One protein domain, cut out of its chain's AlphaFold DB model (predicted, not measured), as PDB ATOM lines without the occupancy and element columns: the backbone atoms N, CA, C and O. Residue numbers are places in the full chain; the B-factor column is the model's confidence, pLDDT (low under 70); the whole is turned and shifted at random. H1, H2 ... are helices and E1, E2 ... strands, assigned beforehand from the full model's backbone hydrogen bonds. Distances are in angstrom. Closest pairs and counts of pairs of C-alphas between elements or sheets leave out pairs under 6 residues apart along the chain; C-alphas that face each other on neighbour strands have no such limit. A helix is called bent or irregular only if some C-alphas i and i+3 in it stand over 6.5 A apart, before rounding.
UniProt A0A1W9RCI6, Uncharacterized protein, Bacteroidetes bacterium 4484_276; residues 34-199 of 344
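AT A GLANCE: This is residues 34 to 199 of the 344 residues of an uncharacterized protein of Bacteroidetes bacterium 4484_276 (UniProt A0A1W9RCI6). A twisted wall of eight strands has three helices over one face and no named helix over the other. H1 covers E3 and E5, H3 covers E7 and E8 toward the opposite edge, these two helices meet in a corner near their first residues, and short H2 packs on H1; residues 105 to 124 make a long narrow loop that leaves E4 and folds back to E5. The 166 printed residues run E1 E2 H1 E3 E4 E5 E6 H2 H3 E7 E8, and the mixed sheet has the order E4 E3 E5 E6 E2 E1 E7 E8. The class is mixed, helices and strands; the whole is compact, with a radius of gyration of the C-alphas of 16.0 A and spans of 47 by 39 by 31 A.

IN THESE COORDINATES: E1, residues 34 to 38, begins at C-alpha 34 (371.412, 256.886, 318.717). E2 is residues 43 to 49. H1, residues 58 to 72, is 22.4 A long and irregular, but only just: C-alphas 58 and 61 are 7.0 A apart. E3, residues 84 to 91, measures 23.2 A; E4, residues 97 to 104, 22.4 A; E5, residues 125 to 132, 21.9 A. E6 is residues 135 to 141 and H2 residues 146 to 150. H3, residues 155 to 173, is 24.0 A long, with a kink of 41 degrees near residue 167; it is irregular, C-alphas 168 and 171 being 7.4 A apart. E7, residues 178 to 185, measures 22.9 A. E8, residues 195 to 198, ends at C-alpha 198 (371.427, 263.075, 327.043).

HOW THE PARTS SIT: E1 and E2 are a hairpin, with N 37 and O 45 2.7 A apart; E1 is parallel to E7, with N 36 and O 180 at 2.8 A. The parallel pair E3 and E5 has N 87 and O 126 at 2.8 A. H1, H2 and H3 are on the same face, at heights over the sheet of 9.7, 8.6 and 10.6 A. H1 and H3 touch, closest at the C-alphas of Gly 58 and Gln 156, 5.7 A, at a steep tilt of 45 degrees, opposite ways. E2, H1, E3 and E6, H2 H3, E7 are split strand-helix-strand units, other strands lying between their two same-way strands; both crossovers are left-handed. Every O i to N i+4 pair is within hydrogen-bond range in H2, 10 of 11 in H1 and 10 of 15 in H3.

THE WHOLE: The C-alphas farthest apart, Asp 79 and Pro 171, are 48.3 A apart. The printed part has no cut. The links H1 to E3 and E4 to E5 are long. Mean pLDDT of the printed part is 75.2; residues 72 to 83 and 105 to 122 are among those under 70.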
ATOM      1  N   THR A  34     370.348 256.938 319.722       80.88
ATOM      2  CA  THR A  34     371.412 256.886 318.717       80.88
ATOM      3  C   THR A  34     372.692 256.334 319.331       80.88
ATOM      4  O   THR A  34     373.123 256.770 320.395       80.88
ATOM      5  N   LEU A  35     373.312 255.378 318.646       81.75
ATOM      6  CA  LEU A  35     374.622 254.836 318.975       81.75
ATOM      7  C   LEU A  35     375.587 255.138 317.839       81.75
ATOM      8  O   LEU A  35     375.400 254.659 316.728       81.75
ATOM      9  N   ASN A  36     376.629 255.898 318.131       82.81
ATOM     10  CA  ASN A  36     377.716 256.183 317.212       82.81
ATOM     11  C   ASN A  36     378.921 255.324 317.579       82.81
ATOM     12  O   ASN A  36     379.366 255.322 318.725       82.81
ATOM     13  N   VAL A  37     379.471 254.620 316.603       80.88
ATOM     14  CA  VAL A  37     380.669 253.809 316.757       80.88
ATOM     15  C   VAL A  37     381.677 254.239 315.704       80.88
ATOM     16  O   VAL A  37     381.444 254.107 314.502       80.88
ATOM     17  N   MET A  38     382.790 254.792 316.175       82.62
ATOM     18  CA  MET A  38     383.938 255.152 315.349       82.62
ATOM     19  C   MET A  38     384.813 253.911 315.221       82.62
ATOM     20  O   MET A  38     385.481 253.541 316.188       82.62
ATOM     21  N   VAL A  39     384.740 253.233 314.076       79.75
ATOM     22  CA  VAL A  39     385.457 251.971 313.854       79.75
ATOM     23  C   VAL A  39     386.927 252.254 313.545       79.75
ATOM     24  O   VAL A  39     387.804 251.625 314.132       79.75
ATOM     25  N   ASP A  40     387.176 253.236 312.679       79.50
ATOM     26  CA  ASP A  40     388.483 253.825 312.389       79.50
ATOM     27  C   ASP A  40     388.315 255.229 311.759       79.50
ATOM     28  O   ASP A  40     387.250 255.846 311.865       79.50
ATOM     29  N   GLU A  41     389.371 255.764 311.136       76.69
ATOM     30  CA  GLU A  41     389.350 257.075 310.467       76.69
ATOM     31  C   GLU A  41     388.460 257.108 309.209       76.69
ATOM     32  O   GLU A  41     388.001 258.178 308.811       76.69
ATOM     33  N   ASN A  42     388.183 255.948 308.611       79.56
ATOM     34  CA  ASN A  42     387.492 255.803 307.330       79.56
ATOM     35  C   ASN A  42     386.033 255.365 307.478       79.56
ATOM     36  O   ASN A  42     385.236 255.592 306.570       79.56
ATOM     37  N   ILE A  43     385.678 254.736 308.602       82.06
ATOM     38  CA  ILE A  43     384.365 254.131 308.817       82.06
ATOM     39  C   ILE A  43     383.771 254.592 310.143       82.06
ATOM     40  O   ILE A  43     384.285 254.326 311.237       82.06
ATOM     41  N   ARG A  44     382.579 255.184 310.050       82.88
ATOM     42  CA  ARG A  44     381.702 255.403 311.201       82.88
ATOM     43  C   ARG A  44     380.376 254.697 311.008       82.88
ATOM     44  O   ARG A  44     379.700 254.881 310.004       82.88
ATOM     45  N   LEU A  45     379.963 253.973 312.039       84.44
ATOM     46  CA  LEU A  45     378.653 253.352 312.131       84.44
ATOM     47  C   LEU A  45     377.767 254.145 313.091       84.44
ATOM     48  O   LEU A  45     378.082 254.286 314.267       84.44
ATOM     49  N   MET A  46     376.630 254.621 312.608       83.56
ATOM     50  CA  MET A  46     375.564 255.188 313.420       83.56
ATOM     51  C   MET A  46     374.357 254.249 313.406       83.56
ATOM     52  O   MET A  46     373.815 253.927 312.355       83.56
ATOM     53  N   ILE A  47     373.908 253.814 314.576       80.50
ATOM     54  CA  ILE A  47     372.701 253.007 314.748       80.50
ATOM     55  C   ILE A  47     371.639 253.880 315.388       80.50
ATOM     56  O   ILE A  47     371.819 254.409 316.481       80.50
ATOM     57  N   VAL A  48     370.507 253.995 314.712       77.00
ATOM     58  CA  VAL A  48     369.378 254.808 315.137       77.00
ATOM     59  C   VAL A  48     368.198 253.873 315.408       77.00
ATOM     60  O   VAL A  48     367.790 253.105 314.534       77.00
ATOM     61  N   SER A  49     367.669 253.881 316.635       77.00
ATOM     62  CA  SER A  49     366.674 252.895 317.078       77.00
ATOM     63  C   SER A  49     365.635 253.474 318.038       77.00
ATOM     64  O   SER A  49     365.936 254.338 318.857       77.00
ATOM     65  N   GLU A  50     364.410 252.934 317.989       68.69
ATOM     66  CA  GLU A  50     363.371 253.148 319.017       68.69
ATOM     67  C   GLU A  50     363.796 252.710 320.419       68.69
ATOM     68  O   GLU A  50     363.329 253.245 321.431       68.69
ATOM     69  N   ASN A  51     364.643 251.688 320.483       73.44
ATOM     70  CA  ASN A  51     365.123 251.149 321.736       73.44
ATOM     71  C   ASN A  51     366.435 250.410 321.495       73.44
ATOM     72  O   ASN A  51     366.439 249.214 321.187       73.44
ATOM     73  N   LEU A  52     367.546 251.131 321.644       75.12
ATOM     74  CA  LEU A  52     368.882 250.573 321.444       75.12
ATOM     75  C   LEU A  52     369.140 249.355 322.352       75.12
ATOM     76  O   LEU A  52     369.774 248.395 321.941       75.12
ATOM     77  N   TYR A  53     368.563 249.311 323.553       73.50
ATOM     78  CA  TYR A  53     368.754 248.197 324.493       73.50
ATOM     79  C   TYR A  53     368.028 246.909 324.080       73.50
ATOM     80  O   TYR A  53     368.359 245.824 324.553       73.50
ATOM     81  N   HIS A  54     367.002 247.000 323.233       74.06
ATOM     82  CA  HIS A  54     366.352 245.824 322.643       74.06
ATOM     83  C   HIS A  54     366.908 245.475 321.268       74.06
ATOM     84  O   HIS A  54     366.519 244.446 320.709       74.06
ATOM     85  N   PHE A  55     367.817 246.295 320.742       77.81
ATOM     86  CA  PHE A  55     368.554 245.956 319.545       77.81
ATOM     87  C   PHE A  55     369.368 244.685 319.809       77.81
ATOM     88  O   PHE A  55     370.043 244.529 320.829       77.81
ATOM     89  N   GLN A  56     369.226 243.737 318.894       75.00
ATOM     90  CA  GLN A  56     370.014 242.520 318.862       75.00
ATOM     91  C   GLN A  56     370.907 242.679 317.639       75.00
ATOM     92  O   GLN A  56     370.371 242.586 316.531       75.00
ATOM     93  N   PRO A  57     372.203 242.987 317.823       65.88
ATOM     94  CA  PRO A  57     373.106 243.256 316.707       65.88
ATOM     95  C   PRO A  57     373.046 242.107 315.692       65.88
ATOM     96  O   PRO A  57     372.808 242.359 314.512       65.88
ATOM     97  N   GLY A  58     373.042 240.869 316.199       64.69
ATOM     98  CA  GLY A  58     372.859 239.603 315.496       64.69
ATOM     99  C   GLY A  58     373.651 239.455 314.194       64.69
ATOM    100  O   GLY A  58     374.368 240.338 313.745       64.69
ATOM    101  N   ASP A  59     373.395 238.359 313.481       58.41
ATOM    102  CA  ASP A  59     373.887 238.182 312.112       58.41
ATOM    103  C   ASP A  59     373.284 239.197 311.112       58.41
ATOM    104  O   ASP A  59     373.472 239.055 309.909       58.41
ATOM    105  N   THR A  60     372.442 240.144 311.538       73.38
ATOM    106  CA  THR A  60     371.638 240.941 310.601       73.38
ATOM    107  C   THR A  60     372.488 241.994 309.911       73.38
ATOM    108  O   THR A  60     372.414 242.083 308.691       73.38
ATOM    109  N   ILE A  61     373.321 242.740 310.646       82.56
ATOM    110  CA  ILE A  61     374.236 243.717 310.034       82.56
ATOM    111  C   ILE A  61     375.279 242.992 309.184       82.56
ATOM    112  O   ILE A  61     375.399 243.297 308.001       82.56
ATOM    113  N   ASP A  62     375.942 241.975 309.736       84.50
ATOM    114  CA  ASP A  62     376.981 241.231 309.017       84.50
ATOM    115  C   ASP A  62     376.423 240.554 307.747       84.50
ATOM    116  O   ASP A  62     377.004 240.666 306.668       84.50
ATOM    117  N   LYS A  63     375.231 239.933 307.807       83.38
ATOM    118  CA  LYS A  63     374.563 239.381 306.609       83.38
ATOM    119  C   LYS A  63     374.124 240.465 305.630       83.38
ATOM    120  O   LYS A  63     374.049 240.180 304.436       83.38
ATOM    121  N   LEU A  64     373.740 241.652 306.102       83.44
ATOM    122  CA  LEU A  64     373.357 242.762 305.228       83.44
ATOM    123  C   LEU A  64     374.570 243.296 304.475       83.44
ATOM    124  O   LEU A  64     374.468 243.445 303.263       83.44
ATOM    125  N   ILE A  65     375.699 243.489 305.159       85.56
ATOM    126  CA  ILE A  65     376.966 243.915 304.554       85.56
ATOM    127  C   ILE A  65     377.465 242.863 303.567       85.56
ATOM    128  O   ILE A  65     377.761 243.204 302.430       85.56
ATOM    129  N   ALA A  66     377.473 241.580 303.944       84.69
ATOM    130  CA  ALA A  66     377.867 240.506 303.033       84.69
ATOM    131  C   ALA A  66     377.015 240.507 301.751       84.69
ATOM    132  O   ALA A  66     377.547 240.482 300.645       84.69
ATOM    133  N   LYS A  67     375.685 240.627 301.889       83.50
ATOM    134  CA  LYS A  67     374.771 240.727 300.738       83.50
ATOM    135  C   LYS A  67     374.983 241.996 299.920       83.50
ATOM    136  O   LYS A  67     374.844 241.956 298.706       83.50
ATOM    137  N   PHE A  68     375.230 243.117 300.585       83.25
ATOM    138  CA  PHE A  68     375.478 244.392 299.934       83.25
ATOM    139  C   PHE A  68     376.765 244.327 299.109       83.25
ATOM    140  O   PHE A  68     376.724 244.672 297.935       83.25
ATOM    141  N   ASN A  69     377.851 243.777 299.659       82.88
ATOM    142  CA  ASN A  69     379.105 243.561 298.939       82.88
ATOM    143  C   ASN A  69     378.920 242.626 297.731       82.88
ATOM    144  O   ASN A  69     379.396 242.944 296.643       82.88
ATOM    145  N   ASP A  70     378.156 241.533 297.875       81.56
ATOM    146  CA  ASP A  70     377.799 240.650 296.748       81.56
ATOM    147  C   ASP A  70     377.049 241.396 295.623       81.56
ATOM    148  O   ASP A  70     377.219 241.093 294.435       81.56
ATOM    149  N   ASP A  71     376.194 242.355 295.992       74.00
ATOM    150  CA  ASP A  71     375.372 243.132 295.063       74.00
ATOM    151  C   ASP A  71     376.166 244.298 294.423       74.00
ATOM    152  O   ASP A  71     375.934 244.622 293.256       74.00
ATOM    153  N   ILE A  72     377.135 244.888 295.137       68.62
ATOM    154  CA  ILE A  72     377.914 246.061 294.701       68.62
ATOM    155  C   ILE A  72     379.016 245.751 293.701       68.62
ATOM    156  O   ILE A  72     379.334 246.606 292.877       68.62
ATOM    157  N   LEU A  73     379.533 244.519 293.689       55.22
ATOM    158  CA  LEU A  73     380.535 244.051 292.718       55.22
ATOM    159  C   LEU A  73     380.055 244.109 291.249       55.22
ATOM    160  O   LEU A  73     380.764 243.681 290.341       55.22
ATOM    161  N   LYS A  74     378.838 244.605 291.002       58.22
ATOM    162  CA  LYS A  74     378.199 244.734 289.689       58.22
ATOM    163  C   LYS A  74     377.802 246.170 289.341       58.22
ATOM    164  O   LYS A  74     377.203 246.372 288.287       58.22
ATOM    165  N   ILE A  75     378.063 247.135 290.219       63.47
ATOM    166  CA  ILE A  75     377.647 248.525 290.037       63.47
ATOM    167  C   ILE A  75     378.868 249.337 289.612       63.47
ATOM    168  O   ILE A  75     379.857 249.403 290.336       63.47
ATOM    169  N   GLU A  76     378.799 249.954 288.432       58.22
ATOM    170  CA  GLU A  76     379.742 251.006 288.058       58.22
ATOM    171  C   GLU A  76     379.422 252.240 288.901       58.22
ATOM    172  O   GLU A  76     378.312 252.778 288.836       58.22
ATOM    173  N   TYR A  77     380.373 252.654 289.734       61.66
ATOM    174  CA  TYR A  77     380.227 253.879 290.503       61.66
ATOM    175  C   TYR A  77     380.347 255.082 289.564       61.66
ATOM    176  O   TYR A  77     381.226 255.086 288.697       61.66
ATOM    177  N   PRO A  78     379.480 256.097 289.711       58.78
ATOM    178  CA  PRO A  78     379.719 257.378 289.066       58.78
ATOM    179  C   PRO A  78     381.064 257.933 289.545       58.78
ATOM    180  O   PRO A  78     381.471 257.664 290.671       58.78
ATOM    181  N   ASP A  79     381.755 258.679 288.689       59.78
ATOM    182  CA  ASP A  79     383.020 259.322 289.044       59.78
ATOM    183  C   ASP A  79     382.786 260.263 290.240       59.78
ATOM    184  O   ASP A  79     382.014 261.220 290.136       59.78
ATOM    185  N   THR A  80     383.339 259.917 291.408       57.03
ATOM    186  CA  THR A  80     383.026 260.561 292.699       57.03
ATOM    187  C   THR A  80     384.032 261.636 293.099       57.03
ATOM    188  O   THR A  80     384.028 262.059 294.255       57.03
ATOM    189  N   GLU A  81     384.906 262.085 292.193       57.66
ATOM    190  CA  GLU A  81     385.705 263.287 292.438       57.66
ATOM    191  C   GLU A  81     384.723 264.470 292.610       57.66
ATOM    192  O   GLU A  81     384.133 264.950 291.650       57.66
ATOM    193  N   ASP A  82     384.482 264.870 293.866       57.84
ATOM    194  CA  ASP A  82     383.668 266.013 294.332       57.84
ATOM    195  C   ASP A  82     382.169 265.798 294.654       57.84
ATOM    196  O   ASP A  82     381.498 266.758 295.054       57.84
ATOM    197  N   VAL A  83     381.622 264.576 294.592       63.62
ATOM    198  CA  VAL A  83     380.188 264.332 294.886       63.62
ATOM    199  C   VAL A  83     379.984 263.559 296.190       63.62
ATOM    200  O   VAL A  83     380.522 262.472 296.384       63.62
ATOM    201  N   PHE A  84     379.156 264.111 297.084       72.56
ATOM    202  CA  PHE A  84     378.655 263.393 298.256       72.56
ATOM    203  C   PHE A  84     377.494 262.487 297.845       72.56
ATOM    204  O   PHE A  84     376.537 262.951 297.222       72.56
ATOM    205  N   LEU A  85     377.551 261.215 298.225       79.25
ATOM    206  CA  LEU A  85     376.636 260.184 297.755       79.25
ATOM    207  C   LEU A  85     375.883 259.530 298.918       79.25
ATOM    208  O   LEU A  85     376.473 258.876 299.778       79.25
ATOM    209  N   LYS A  86     374.552 259.639 298.902       81.56
ATOM    210  CA  LYS A  86     373.651 258.852 299.756       81.56
ATOM    211  C   LYS A  86     373.241 257.579 299.030       81.56
ATOM    212  O   LYS A  86     372.719 257.619 297.915       81.56
ATOM    213  N   ILE A  87     373.423 256.441 299.687       80.00
ATOM    214  CA  ILE A  87     373.050 255.121 299.187       80.00
ATOM    215  C   ILE A  87     372.022 254.519 300.137       80.00
ATOM    216  O   ILE A  87     372.324 254.160 301.273       80.00
ATOM    217  N   TYR A  88     370.793 254.354 299.662       81.31
ATOM    218  CA  TYR A  88     369.750 253.654 300.405       81.31
ATOM    219  C   TYR A  88     369.712 252.195 299.978       81.31
ATOM    220  O   TYR A  88     369.338 251.900 298.841       81.31
ATOM    221  N   TYR A  89     370.020 251.284 300.899       82.00
ATOM    222  CA  TYR A  89     369.889 249.848 300.681       82.00
ATOM    223  C   TYR A  89     368.735 249.285 301.511       82.00
ATOM    224  O   TYR A  89     368.788 249.191 302.740       82.00
ATOM    225  N   ASN A  90     367.659 248.903 300.819       77.50
ATOM    226  CA  ASN A  90     366.447 248.388 301.450       77.50
ATOM    227  C   ASN A  90     366.203 246.931 301.073       77.50
ATOM    228  O   ASN A  90     366.262 246.563 299.898       77.50
ATOM    229  N   ILE A  91     365.833 246.131 302.074       74.94
ATOM    230  CA  ILE A  91     365.315 244.779 301.882       74.94
ATOM    231  C   ILE A  91     363.834 244.774 302.259       74.94
ATOM    232  O   ILE A  91     363.464 244.950 303.420       74.94
ATOM    233  N   GLY A  92     362.980 244.579 301.257       69.94
ATOM    234  CA  GLY A  92     361.543 244.441 301.430       69.94
ATOM    235  C   GLY A  92     361.177 243.184 302.221       69.94
ATOM    236  O   GLY A  92     361.928 242.212 302.298       69.94
ATOM    237  N   THR A  93     359.967 243.161 302.774       70.38
ATOM    238  CA  THR A  93     359.454 242.032 303.575       70.38
ATOM    239  C   THR A  93     359.346 240.716 302.797       70.38
ATOM    240  O   THR A  93     359.330 239.647 303.399       70.38
ATOM    241  N   ASN A  94     359.298 240.784 301.467       74.69
ATOM    242  CA  ASN A  94     359.314 239.646 300.545       74.69
ATOM    243  C   ASN A  94     360.733 239.245 300.090       74.69
ATOM    244  O   ASN A  94     360.867 238.414 299.197       74.69
ATOM    245  N   GLY A  95     361.781 239.859 300.645       73.81
ATOM    246  CA  GLY A  95     363.169 239.642 300.236       73.81
ATOM    247  C   GLY A  95     363.589 240.385 298.964       73.81
ATOM    248  O   GLY A  95     364.727 240.209 298.529       73.81
ATOM    249  N   SER A  96     362.713 241.212 298.374       75.69
ATOM    250  CA  SER A  96     363.107 242.130 297.296       75.69
ATOM    251  C   SER A  96     364.137 243.137 297.799       75.69
ATOM    252  O   SER A  96     364.131 243.504 298.974       75.69
ATOM    253  N   ARG A  97     365.037 243.563 296.916       77.62
ATOM    254  CA  ARG A  97     366.125 244.484 297.246       77.62
ATOM    255  C   ARG A  97     366.030 245.710 296.359       77.62
ATOM    256  O   ARG A  97     365.684 245.589 295.185       77.62
ATOM    257  N   SER A  98     366.348 246.870 296.912       77.38
ATOM    258  CA  SER A  98     366.478 248.105 296.143       77.38
ATOM    259  C   SER A  98     367.675 248.899 296.638       77.38
ATOM    260  O   SER A  98     367.805 249.099 297.849       77.38
ATOM    261  N   ILE A  99     368.478 249.385 295.696       79.69
ATOM    262  CA  ILE A  99     369.533 250.368 295.929       79.69
ATOM    263  C   ILE A  99     369.076 251.668 295.268       79.69
ATOM    264  O   ILE A  99     368.689 251.659 294.098       79.69
ATOM    265  N   LYS A 100     369.072 252.769 296.018       79.44
ATOM    266  CA  LYS A 100     368.807 254.113 295.491       79.44
ATOM    267  C   LYS A 100     370.019 254.989 295.776       79.44
ATOM    268  O   LYS A 100     370.461 255.042 296.919       79.44
ATOM    269  N   PHE A 101     370.483 255.684 294.748       78.50
ATOM    270  CA  PHE A 101     371.524 256.700 294.837       78.50
ATOM    271  C   PHE A 101     370.883 258.084 294.893       78.50
ATOM    272  O   PHE A 101     369.863 258.329 294.240       78.50
ATOM    273  N   GLU A 102     371.457 258.962 295.700       80.50
ATOM    274  CA  GLU A 102     371.032 260.346 295.843       80.50
ATOM    275  C   GLU A 102     372.262 261.235 296.003       80.50
ATOM    276  O   GLU A 102     373.037 261.064 296.945       80.50
ATOM    277  N   ASP A 103     372.437 262.164 295.067       76.81
ATOM    278  CA  ASP A 103     373.504 263.158 295.127       76.81
ATOM    279  C   ASP A 103     373.142 264.215 296.171       76.81
ATOM    280  O   ASP A 103     372.038 264.766 296.161       76.81
ATOM    281  N   ILE A 104     374.074 264.505 297.075       70.38
ATOM    282  CA  ILE A 104     373.902 265.519 298.114       70.38
ATOM    283  C   ILE A 104     374.569 266.806 297.637       70.38
ATOM    284  O   ILE A 104     375.781 266.841 297.407       70.38
ATOM    285  N   THR A 105     373.795 267.884 297.506       67.44
ATOM    286  CA  THR A 105     374.369 269.201 297.199       67.44
ATOM    287  C   THR A 105     375.082 269.776 298.429       67.44
ATOM    288  O   THR A 105     374.798 269.378 299.557       67.44
ATOM    289  N   GLU A 106     375.998 270.739 298.261       59.47
ATOM    290  CA  GLU A 106     376.713 271.339 299.408       59.47
ATOM    291  C   GLU A 106     375.778 271.919 300.484       59.47
ATOM    292  O   GLU A 106     376.131 271.919 301.661       59.47
ATOM    293  N   ASN A 107     374.584 272.374 300.091       54.31
ATOM    294  CA  ASN A 107     373.585 272.947 300.995       54.31
ATOM    295  C   ASN A 107     372.861 271.895 301.850       54.31
ATOM    296  O   ASN A 107     372.290 272.245 302.878       54.31
ATOM    297  N   ASP A 108     372.900 270.626 301.443       56.38
ATOM    298  CA  ASP A 108     372.244 269.509 302.131       56.38
ATOM    299  C   ASP A 108     373.213 268.757 303.067       56.38
ATOM    300  O   ASP A 108     372.892 267.688 303.596       56.38
ATOM    301  N   ARG A 109     374.427 269.296 303.262       61.91
ATOM    302  CA  ARG A 109     375.423 268.765 304.197       61.91
ATOM    303  C   ARG A 109     375.022 269.112 305.630       61.91
ATOM    304  O   ARG A 109     375.123 270.260 306.057       61.91
ATOM    305  N   GLU A 110     374.619 268.106 306.399       54.09
ATOM    306  CA  GLU A 110     374.410 268.262 307.838       54.09
ATOM    307  C   GLU A 110     375.736 268.110 308.590       54.09
ATOM    308  O   GLU A 110     376.370 267.053 308.587       54.09
ATOM    309  N   TYR A 111     376.155 269.181 309.259       56.12
ATOM    310  CA  TYR A 111     377.295 269.167 310.167       56.12
ATOM    311  C   TYR A 111     376.809 268.842 311.573       56.12
ATOM    312  O   TYR A 111     376.006 269.580 312.147       56.12
ATOM    313  N   GLN A 112     377.322 267.763 312.163       52.44
ATOM    314  CA  GLN A 112     377.027 267.469 313.559       52.44
ATOM    315  C   GLN A 112     377.991 268.255 314.449       52.44
ATOM    316  O   GLN A 112     379.176 267.929 314.529       52.44
ATOM    317  N   VAL A 113     377.483 269.298 315.103       47.06
ATOM    318  CA  VAL A 113     378.226 270.047 316.122       47.06
ATOM    319  C   VAL A 113     378.026 269.367 317.469       47.06
ATOM    320  O   VAL A 113     376.900 269.131 317.904       47.06
ATOM    321  N   LEU A 114     379.130 269.023 318.114       50.59
ATOM    322  CA  LEU A 114     379.161 268.309 319.380       50.59
ATOM    323  C   LEU A 114     379.129 269.267 320.568       50.59
ATOM    324  O   LEU A 114     379.425 270.452 320.441       50.59
ATOM    325  N   GLU A 115     378.795 268.746 321.751       42.47
ATOM    326  CA  GLU A 115     378.725 269.545 322.986       42.47
ATOM    327  C   GLU A 115     380.082 270.149 323.383       42.47
ATOM    328  O   GLU A 115     380.129 271.208 324.005       42.47
ATOM    329  N   ASN A 116     381.189 269.515 322.984       50.06
ATOM    330  CA  ASN A 116     382.545 270.041 323.157       50.06
ATOM    331  C   ASN A 116     382.928 271.102 322.096       50.06
ATOM    332  O   ASN A 116     384.039 271.626 322.135       50.06
ATOM    333  N   GLY A 117     382.024 271.428 321.163       49.38
ATOM    334  CA  GLY A 117     382.233 272.384 320.075       49.38
ATOM    335  C   GLY A 117     382.926 271.806 318.839       49.38
ATOM    336  O   GLY A 117     383.078 272.519 317.846       49.38
ATOM    337  N   GLU A 118     383.332 270.534 318.855       51.59
ATOM    338  CA  GLU A 118     383.892 269.880 317.676       51.59
ATOM    339  C   GLU A 118     382.805 269.680 316.621       51.59
ATOM    340  O   GLU A 118     381.679 269.277 316.913       51.59
ATOM    341  N   THR A 119     383.141 269.974 315.370       44.78
ATOM    342  CA  THR A 119     382.245 269.731 314.242       44.78
ATOM    343  C   THR A 119     382.685 268.462 313.555       44.78
ATOM    344  O   THR A 119     383.835 268.356 313.126       44.78
ATOM    345  N   ILE A 120     381.773 267.507 313.425       58.88
ATOM    346  CA  ILE A 120     382.079 266.327 312.650       58.88
ATOM    347  C   ILE A 120     381.854 266.606 311.170       58.88
ATOM    348  O   ILE A 120     380.743 266.930 310.751       58.88
ATOM    349  N   ILE A 121     382.919 266.443 310.386       58.94
ATOM    350  CA  ILE A 121     382.864 266.558 308.933       58.94
ATOM    351  C   ILE A 121     382.024 265.388 308.389       58.94
ATOM    352  O   ILE A 121     382.282 264.236 308.769       58.94
ATOM    353  N   PRO A 122     381.013 265.652 307.542       65.25
ATOM    354  CA  PRO A 122     380.289 264.591 306.857       65.25
ATOM    355  C   PRO A 122     381.265 263.830 305.953       65.25
ATOM    356  O   PRO A 122     382.072 264.436 305.250       65.25
ATOM    357  N   MET A 123     381.219 262.500 305.996       75.94
ATOM    358  CA  MET A 123     382.001 261.680 305.070       75.94
ATOM    359  C   MET A 123     381.323 261.677 303.688       75.94
ATOM    360  O   MET A 123     380.101 261.836 303.624       75.94
ATOM    361  N   PRO A 124     382.086 261.526 302.592       79.12
ATOM    362  CA  PRO A 124     381.563 261.651 301.232       79.12
ATOM    363  C   PRO A 124     380.493 260.617 300.893       79.12
ATOM    364  O   PRO A 124     379.651 260.890 300.045       79.12
ATOM    365  N   ILE A 125     380.474 259.456 301.551       80.56
ATOM    366  CA  ILE A 125     379.480 258.416 301.284       80.56
ATOM    367  C   ILE A 125     378.686 258.095 302.551       80.56
ATOM    368  O   ILE A 125     379.258 257.843 303.612       80.56
ATOM    369  N   GLU A 126     377.360 258.051 302.421       84.50
ATOM    370  CA  GLU A 126     376.426 257.634 303.468       84.50
ATOM    371  C   GLU A 126     375.601 256.429 302.996       84.50
ATOM    372  O   GLU A 126     374.733 256.548 302.132       84.50
ATOM    373  N   LEU A 127     375.847 255.254 303.576       83.19
ATOM    374  CA  LEU A 127     375.088 254.031 303.323       83.19
ATOM    375  C   LEU A 127     374.041 253.818 304.419       83.19
ATOM    376  O   LEU A 127     374.379 253.542 305.567       83.19
ATOM    377  N   ILE A 128     372.763 253.874 304.055       84.56
ATOM    378  CA  ILE A 128     371.630 253.710 304.972       84.56
ATOM    379  C   ILE A 128     370.993 252.337 304.755       84.56
ATOM    380  O   ILE A 128     370.492 252.029 303.672       84.56
ATOM    381  N   MET A 129     370.966 251.526 305.814       84.12
ATOM    382  CA  MET A 129     370.414 250.174 305.822       84.12
ATOM    383  C   MET A 129     369.311 250.006 306.867       84.12
ATOM    384  O   MET A 129     369.449 250.393 308.028       84.12
ATOM    385  N   THR A 130     368.221 249.339 306.482       81.81
ATOM    386  CA  THR A 130     367.186 248.911 307.435       81.81
ATOM    387  C   THR A 130     367.576 247.573 308.064       81.81
ATOM    388  O   THR A 130     367.578 246.546 307.387       81.81
ATOM    389  N   VAL A 131     367.869 247.566 309.368       81.38
ATOM    390  CA  VAL A 131     368.353 246.373 310.101       81.38
ATOM    391  C   VAL A 131     367.226 245.663 310.860       81.38
ATOM    392  O   VAL A 131     367.374 244.549 311.353       81.38
ATOM    393  N   GLY A 132     366.047 246.274 310.940       74.50
ATOM    394  CA  GLY A 132     364.902 245.686 311.618       74.50
ATOM    395  C   GLY A 132     363.709 246.625 311.673       74.50
ATOM    396  O   GLY A 132     363.684 247.684 311.046       74.50
ATOM    397  N   LYS A 133     362.687 246.235 312.440       69.44
ATOM    398  CA  LYS A 133     361.513 247.087 312.654       69.44
ATOM    399  C   LYS A 133     361.905 248.294 313.501       69.44
ATOM    400  O   LYS A 133     362.124 248.143 314.697       69.44
ATOM    401  N   GLY A 134     361.944 249.469 312.876       69.81
ATOM    402  CA  GLY A 134     362.250 250.717 313.573       69.81
ATOM    403  C   GLY A 134     363.723 250.843 313.978       69.81
ATOM    404  O   GLY A 134     364.018 251.456 315.002       69.81
ATOM    405  N   THR A 135     364.638 250.253 313.200       78.25
ATOM    406  CA  THR A 135     366.086 250.424 313.383       78.25
ATOM    407  C   THR A 135     366.768 250.657 312.044       78.25
ATOM    408  O   THR A 135     366.603 249.866 311.109       78.25
ATOM    409  N   LEU A 136     367.553 251.726 311.985       83.25
ATOM    410  CA  LEU A 136     368.416 252.065 310.864       83.25
ATOM    411  C   LEU A 136     369.874 251.937 311.299       83.25
ATOM    412  O   LEU A 136     370.225 252.312 312.417       83.25
ATOM    413  N   ALA A 137     370.706 251.403 310.415       86.00
ATOM    414  CA  ALA A 137     372.152 251.510 310.514       86.00
ATOM    415  C   ALA A 137     372.642 252.366 309.352       86.00
ATOM    416  O   ALA A 137     372.313 252.101 308.197       86.00
ATOM    417  N   THR A 138     373.420 253.380 309.683       85.50
ATOM    418  CA  THR A 138     373.979 254.346 308.755       85.50
ATOM    419  C   THR A 138     375.491 254.245 308.830       85.50
ATOM    420  O   THR A 138     376.069 254.403 309.903       85.50
ATOM    421  N   PHE A 139     376.130 253.958 307.706       85.62
ATOM    422  CA  PHE A 139     377.577 253.889 307.588       85.62
ATOM    423  C   PHE A 139     378.052 255.130 306.853       85.62
ATOM    424  O   PHE A 139     377.650 255.374 305.719       85.62
ATOM    425  N   TYR A 140     378.899 255.905 307.508       84.19
ATOM    426  CA  TYR A 140     379.627 257.006 306.901       84.19
ATOM    427  C   TYR A 140     380.993 256.474 306.485       84.19
ATOM    428  O   TYR A 140     381.665 255.830 307.297       84.19
ATOM    429  N   LEU A 141     381.360 256.704 305.227       84.56
ATOM    430  CA  LEU A 141     382.536 256.119 304.590       84.56
ATOM    431  C   LEU A 141     383.357 257.196 303.878       84.56
ATOM    432  O   LEU A 141     382.793 258.039 303.175       84.56
ATOM    433  N   SER A 142     384.683 257.149 304.037       83.38
ATOM    434  CA  SER A 142     385.619 258.104 303.421       83.38
ATOM    435  C   SER A 142     385.740 257.971 301.900       83.38
ATOM    436  O   SER A 142     386.128 258.936 301.247       83.38
ATOM    437  N   GLY A 143     385.347 256.829 301.335       81.88
ATOM    438  CA  GLY A 143     385.373 256.567 299.897       81.88
ATOM    439  C   GLY A 143     384.894 255.151 299.552       81.88
ATOM    440  O   GLY A 143     384.651 254.348 300.462       81.88
ATOM    441  N   PRO A 144     384.711 254.822 298.258       78.38
ATOM    442  CA  PRO A 144     384.223 253.512 297.821       78.38
ATOM    443  C   PRO A 144     385.100 252.336 298.279       78.38
ATOM    444  O   PRO A 144     384.598 251.252 298.566       78.38
ATOM    445  N   GLU A 145     386.406 252.538 298.419       81.50
ATOM    446  CA  GLU A 145     387.349 251.549 298.949       81.50
ATOM    447  C   GLU A 145     387.010 251.099 300.379       81.50
ATOM    448  O   GLU A 145     387.316 249.974 300.776       81.50
ATOM    449  N   SER A 146     386.302 251.935 301.145       84.75
ATOM    450  CA  SER A 146     385.868 251.597 302.501       84.75
ATOM    451  C   SER A 146     384.787 250.507 302.530       84.75
ATOM    452  O   SER A 146     384.583 249.883 303.574       84.75
ATOM    453  N   PHE A 147     384.109 250.222 301.409       82.88
ATOM    454  CA  PHE A 147     383.129 249.130 301.331       82.88
ATOM    455  C   PHE A 147     383.769 247.748 301.497       82.88
ATOM    456  O   PHE A 147     383.182 246.869 302.133       82.88
ATOM    457  N   GLU A 148     384.983 247.547 300.977       80.69
ATOM    458  CA  GLU A 148     385.707 246.286 301.162       80.69
ATOM    459  C   GLU A 148     386.065 246.081 302.636       80.69
ATOM    460  O   GLU A 148     385.846 245.000 303.190       80.69
ATOM    461  N   SER A 149     386.511 247.152 303.298       83.62
ATOM    462  CA  SER A 149     386.814 247.150 304.729       83.62
ATOM    463  C   SER A 149     385.598 246.782 305.578       83.62
ATOM    464  O   SER A 149     385.753 246.013 306.524       83.62
ATOM    465  N   LEU A 150     384.379 247.221 305.221       84.69
ATOM    466  CA  LEU A 150     383.155 246.826 305.938       84.69
ATOM    467  C   LEU A 150     382.986 245.304 306.025       84.69
ATOM    468  O   LEU A 150     382.562 244.800 307.063       84.69
ATOM    469  N   GLY A 151     383.334 244.570 304.964       84.00
ATOM    470  CA  GLY A 151     383.240 243.109 304.942       84.00
ATOM    471  C   GLY A 151     384.254 242.402 305.849       84.00
ATOM    472  O   GLY A 151     384.080 241.222 306.148       84.00
ATOM    473  N   GLY A 152     385.305 243.105 306.279       85.25
ATOM    474  CA  GLY A 152     386.346 242.581 307.165       85.25
ATOM    475  C   GLY A 152     386.007 242.652 308.655       85.25
ATOM    476  O   GLY A 152     386.671 241.988 309.454       85.25
ATOM    477  N   TYR A 153     384.991 243.424 309.049       85.44
ATOM    478  CA  TYR A 153     384.583 243.541 310.449       85.44
ATOM    479  C   TYR A 153     383.530 242.500 310.824       85.44
ATOM    480  O   TYR A 153     382.634 242.180 310.049       85.44
ATOM    481  N   ASN A 154     383.611 242.023 312.065       88.19
ATOM    482  CA  ASN A 154     382.530 241.295 312.717       88.19
ATOM    483  C   ASN A 154     381.767 242.281 313.615       88.19
ATOM    484  O   ASN A 154     382.174 242.549 314.752       88.19
ATOM    485  N   PHE A 155     380.693 242.879 313.090       86.38
ATOM    486  CA  PHE A 155     379.930 243.894 313.820       86.38
ATOM    487  C   PHE A 155     379.177 243.297 315.001       86.38
ATOM    488  O   PHE A 155     378.969 243.993 315.994       86.38
ATOM    489  N   GLN A 156     378.810 242.017 314.942       86.94
ATOM    490  CA  GLN A 156     378.266 241.314 316.094       86.94
ATOM    491  C   GLN A 156     379.242 241.342 317.279       86.94
ATOM    492  O   GLN A 156     378.844 241.741 318.378       86.94
ATOM    493  N   ASP A 157     380.506 240.975 317.071       86.75
ATOM    494  CA  ASP A 157     381.526 240.962 318.132       86.75
ATOM    495  C   ASP A 157     381.840 242.375 318.644       86.75
ATOM    496  O   ASP A 157     382.074 242.576 319.837       86.75
ATOM    497  N   LEU A 158     381.798 243.366 317.753       87.00
ATOM    498  CA  LEU A 158     382.073 244.767 318.065       87.00
ATOM    499  C   LEU A 158     380.933 245.434 318.852       87.00
ATOM    500  O   LEU A 158     381.183 246.162 319.813       87.00
ATOM    501  N   LEU A 159     379.678 245.179 318.476       87.56
ATOM    502  CA  LEU A 159     378.502 245.834 319.057       87.56
ATOM    503  C   LEU A 159     377.966 245.125 320.302       87.56
ATOM    504  O   LEU A 159     377.381 245.784 321.161       87.56
ATOM    505  N   SER A 160     378.141 243.806 320.420       87.88
ATOM    506  CA  SER A 160     377.650 243.031 321.570       87.88
ATOM    507  C   SER A 160     378.074 243.603 322.929       87.88
ATOM    508  O   SER A 160     377.179 243.874 323.732       87.88
ATOM    509  N   PRO A 161     379.373 243.856 323.201       86.19
ATOM    510  CA  PRO A 161     379.802 244.406 324.489       86.19
ATOM    511  C   PRO A 161     379.254 245.816 324.746       86.19
ATOM    512  O   PRO A 161     378.847 246.118 325.865       86.19
ATOM    513  N   ILE A 162     379.177 246.666 323.714       86.56
ATOM    514  CA  ILE A 162     378.592 248.011 323.828       86.56
ATOM    515  C   ILE A 162     377.127 247.904 324.259       86.56
ATOM    516  O   ILE A 162     376.699 248.531 325.223       86.56
ATOM    517  N   ILE A 163     376.350 247.072 323.565       84.88
ATOM    518  CA  ILE A 163     374.913 246.921 323.810       84.88
ATOM    519  C   ILE A 163     374.641 246.290 325.176       84.88
ATOM    520  O   ILE A 163     373.619 246.595 325.788       84.88
ATOM    521  N   GLU A 164     375.515 245.412 325.659       85.88
ATOM    522  CA  GLU A 164     375.405 244.831 326.997       85.88
ATOM    523  C   GLU A 164     375.582 245.896 328.089       85.88
ATOM    524  O   GLU A 164     374.720 246.010 328.960       85.88
ATOM    525  N   ILE A 165     376.588 246.767 327.962       84.06
ATOM    526  CA  ILE A 165     376.788 247.916 328.862       84.06
ATOM    527  C   ILE A 165     375.579 248.860 328.815       84.06
ATOM    528  O   ILE A 165     375.020 249.234 329.847       84.06
ATOM    529  N   GLU A 166     375.109 249.202 327.614       81.75
ATOM    530  CA  GLU A 166     373.923 250.046 327.450       81.75
ATOM    531  C   GLU A 166     372.676 249.398 328.094       81.75
ATOM    532  O   GLU A 166     371.867 250.086 328.720       81.75
ATOM    533  N   LYS A 167     372.510 248.069 327.996       82.81
ATOM    534  CA  LYS A 167     371.408 247.323 328.639       82.81
ATOM    535  C   LYS A 167     371.471 247.377 330.163       82.81
ATOM    536  O   LYS A 167     370.416 247.496 330.791       82.81
ATOM    537  N   GLU A 168     372.659 247.289 330.753       83.44
ATOM    538  CA  GLU A 168     372.844 247.412 332.203       83.44
ATOM    539  C   GLU A 168     372.447 248.808 332.705       83.44
ATOM    540  O   GLU A 168     371.801 248.944 333.747       83.44
ATOM    541  N   GLU A 169     372.731 249.849 331.922       75.44
ATOM    542  CA  GLU A 169     372.392 251.238 332.247       75.44
ATOM    543  C   GLU A 169     370.949 251.640 331.858       75.44
ATOM    544  O   GLU A 169     370.417 252.660 332.325       75.44
ATOM    545  N   ALA A 170     370.258 250.815 331.062       70.94
ATOM    546  CA  ALA A 170     368.914 251.060 330.532       70.94
ATOM    547  C   ALA A 170     367.832 251.460 331.563       70.94
ATOM    548  O   ALA A 170     366.955 252.264 331.208       70.94
ATOM    549  N   PRO A 171     367.815 250.960 332.821       64.56
ATOM    550  CA  PRO A 171     366.844 251.397 333.826       64.56
ATOM    551  C   PRO A 171     366.845 252.916 334.054       64.56
ATOM    552  O   PRO A 171     365.778 253.493 334.276       64.56
ATOM    553  N   ASN A 172     368.002 253.572 333.906       61.72
ATOM    554  CA  ASN A 172     368.173 255.012 334.119       61.72
ATOM    555  C   ASN A 172     367.798 255.859 332.887       61.72
ATOM    556  O   ASN A 172     367.555 257.060 333.006       61.72
ATOM    557  N   MET A 173     367.682 255.235 331.709       61.38
ATOM    558  CA  MET A 173     367.522 255.917 330.417       61.38
ATOM    559  C   MET A 173     366.112 255.798 329.816       61.38
ATOM    560  O   MET A 173     365.837 256.272 328.718       61.38
ATOM    561  N   ARG A 174     365.147 255.212 330.540       65.12
ATOM    562  CA  ARG A 174     363.784 254.961 330.020       65.12
ATOM    563  C   ARG A 174     363.005 256.205 329.580       65.12
ATOM    564  O   ARG A 174     362.051 256.047 328.818       65.12
ATOM    565  N   ARG A 175     363.354 257.393 330.083       65.56
ATOM    566  CA  ARG A 175     362.648 258.657 329.798       65.56
ATOM    567  C   ARG A 175     363.434 259.627 328.919       65.56
ATOM    568  O   ARG A 175     362.806 260.500 328.334       65.56
ATOM    569  N   LYS A 176     364.756 259.479 328.843       69.12
ATOM    570  CA  LYS A 176     365.640 260.383 328.106       69.12
ATOM    571  C   LYS A 176     365.989 259.762 326.762       69.12
ATOM    572  O   LYS A 176     366.193 258.551 326.688       69.12
ATOM    573  N   GLN A 177     366.033 260.589 325.729       72.50
ATOM    574  CA  GLN A 177     366.752 260.246 324.510       72.50
ATOM    575  C   GLN A 177     368.241 260.368 324.799       72.50
ATOM    576  O   GLN A 177     368.666 261.286 325.505       72.50
ATOM    577  N   VAL A 178     369.016 259.422 324.290       73.31
ATOM    578  CA  VAL A 178     370.453 259.372 324.532       73.31
ATOM    579  C   VAL A 178     371.168 259.168 323.208       73.31
ATOM    580  O   VAL A 178     370.782 258.311 322.410       73.31
ATOM    581  N   SER A 179     372.193 259.989 322.986       78.00
ATOM    582  CA  SER A 179     373.210 259.738 321.978       78.00
ATOM    583  C   SER A 179     374.457 259.252 322.699       78.00
ATOM    584  O   SER A 179     375.004 259.968 323.542       78.00
ATOM    585  N   THR A 180     374.882 258.031 322.397       80.75
ATOM    586  CA  THR A 180     376.117 257.467 322.941       80.75
ATOM    587  C   THR A 180     377.129 257.317 321.818       80.75
ATOM    588  O   THR A 180     376.787 256.841 320.737       80.75
ATOM    589  N   ARG A 181     378.380 257.697 322.065       83.31
ATOM    590  CA  ARG A 181     379.513 257.464 321.172       83.31
ATOM    591  C   ARG A 181     380.520 256.526 321.814       83.31
ATOM    592  O   ARG A 181     380.807 256.650 322.999       83.31
ATOM    593  N   TRP A 182     381.084 255.650 320.992       86.50
ATOM    594  CA  TRP A 182     382.193 254.772 321.335       86.50
ATOM    595  C   TRP A 182     383.297 254.862 320.285       86.50
ATOM    596  O   TRP A 182     383.014 254.886 319.083       86.50
ATOM    597  N   TRP A 183     384.548 254.855 320.737       84.19
ATOM    598  CA  TRP A 183     385.714 254.642 319.887       84.19
ATOM    599  C   TRP A 183     386.128 253.174 319.911       84.19
ATOM    600  O   TRP A 183     386.067 252.506 320.947       84.19
ATOM    601  N   VAL A 184     386.575 252.673 318.765       83.62
ATOM    602  CA  VAL A 184     387.119 251.325 318.610       83.62
ATOM    603  C   VAL A 184     388.632 251.431 318.443       83.62
ATOM    604  O   VAL A 184     389.127 252.216 317.639       83.62
ATOM    605  N   LYS A 185     389.381 250.648 319.222       79.62
ATOM    606  CA  LYS A 185     390.838 250.509 319.127       79.62
ATOM    607  C   LYS A 185     391.174 249.036 318.973       79.62
ATOM    608  O   LYS A 185     390.660 248.201 319.715       79.62
ATOM    609  N   ASP A 186     392.001 248.711 317.985       82.06
ATOM    610  CA  ASP A 186     392.419 247.335 317.691       82.06
ATOM    611  C   ASP A 186     391.231 246.360 317.523       82.06
ATOM    612  O   ASP A 186     391.242 245.229 318.014       82.06
ATOM    613  N   GLY A 187     390.162 246.828 316.866       74.62
ATOM    614  CA  GLY A 187     388.946 246.044 316.620       74.62
ATOM    615  C   GLY A 187     388.077 245.796 317.858       74.62
ATOM    616  O   GLY A 187     387.158 244.981 317.800       74.62
ATOM    617  N   LYS A 188     388.343 246.476 318.979       82.69
ATOM    618  CA  LYS A 188     387.559 246.372 320.216       82.69
ATOM    619  C   LYS A 188     387.091 247.746 320.689       82.69
ATOM    620  O   LYS A 188     387.841 248.711 320.566       82.69
ATOM    621  N   PRO A 189     385.879 247.865 321.250       83.19
ATOM    622  CA  PRO A 189     385.451 249.119 321.855       83.19
ATOM    623  C   PRO A 189     386.370 249.480 323.024       83.19
ATOM    624  O   PRO A 189     386.661 248.633 323.869       83.19
ATOM    625  N   ASP A 190     386.816 250.733 323.074       86.00
ATOM    626  CA  ASP A 190     387.580 251.293 324.188       86.00
ATOM    627  C   ASP A 190     386.602 251.781 325.274       86.00
ATOM    628  O   ASP A 190     385.917 252.787 325.060       86.00
ATOM    629  N   PRO A 191     386.515 251.126 326.451       82.44
ATOM    630  CA  PRO A 191     385.567 251.512 327.496       82.44
ATOM    631  C   PRO A 191     385.778 252.926 328.040       82.44
ATOM    632  O   PRO A 191     384.825 253.549 328.501       82.44
ATOM    633  N   GLY A 192     387.007 253.449 327.973       84.44
ATOM    634  CA  GLY A 192     387.325 254.806 328.426       84.44
ATOM    635  C   GLY A 192     386.882 255.900 327.455       84.44
ATOM    636  O   GLY A 192     386.999 257.079 327.772       84.44
ATOM    637  N   SER A 193     386.390 255.516 326.278       83.81
ATOM    638  CA  SER A 193     386.060 256.415 325.174       83.81
ATOM    639  C   SER A 193     384.560 256.717 325.051       83.81
ATOM    640  O   SER A 193     384.144 257.429 324.138       83.81
ATOM    641  N   LYS A 194     383.747 256.150 325.955       86.06
ATOM    642  CA  LYS A 194     382.299 256.345 325.981       86.06
ATOM    643  C   LYS A 194     381.971 257.807 326.274       86.06
ATOM    644  O   LYS A 194     382.253 258.312 327.359       86.06
ATOM    645  N   GLU A 195     381.286 258.444 325.337       79.69
ATOM    646  CA  GLU A 195     380.701 259.772 325.509       79.69
ATOM    647  C   GLU A 195     379.182 259.643 325.427       79.69
ATOM    648  O   GLU A 195     378.649 259.045 324.491       79.69
ATOM    649  N   THR A 196     378.466 260.186 326.408       77.56
ATOM    650  CA  THR A 196     377.003 260.111 326.457       77.56
ATOM    651  C   THR A 196     376.422 261.505 326.593       77.56
ATOM    652  O   THR A 196     376.572 262.139 327.636       77.56
ATOM    653  N   SER A 197     375.697 261.942 325.567       72.69
ATOM    654  CA  SER A 197     374.966 263.206 325.577       72.69
ATOM    655  C   SER A 197     373.470 262.912 325.718       72.69
ATOM    656  O   SER A 197     372.842 262.371 324.795       72.69
ATOM    657  N   PRO A 198     372.863 263.196 326.885       68.88
ATOM    658  CA  PRO A 198     371.427 263.075 327.043       68.88
ATOM    659  C   PRO A 198     370.741 264.217 326.293       68.88
ATOM    660  O   PRO A 198     371.024 265.386 326.532       68.88
ATOM    661  N   SER A 199     369.755 263.905 325.457       65.06
ATOM    662  CA  SER A 199     368.857 264.944 324.961       65.06
ATOM    663  C   SER A 199     368.008 265.464 326.120       65.06
ATOM    664  O   SER A 199     367.366 264.702 326.853       65.06
TER     665      SER A 199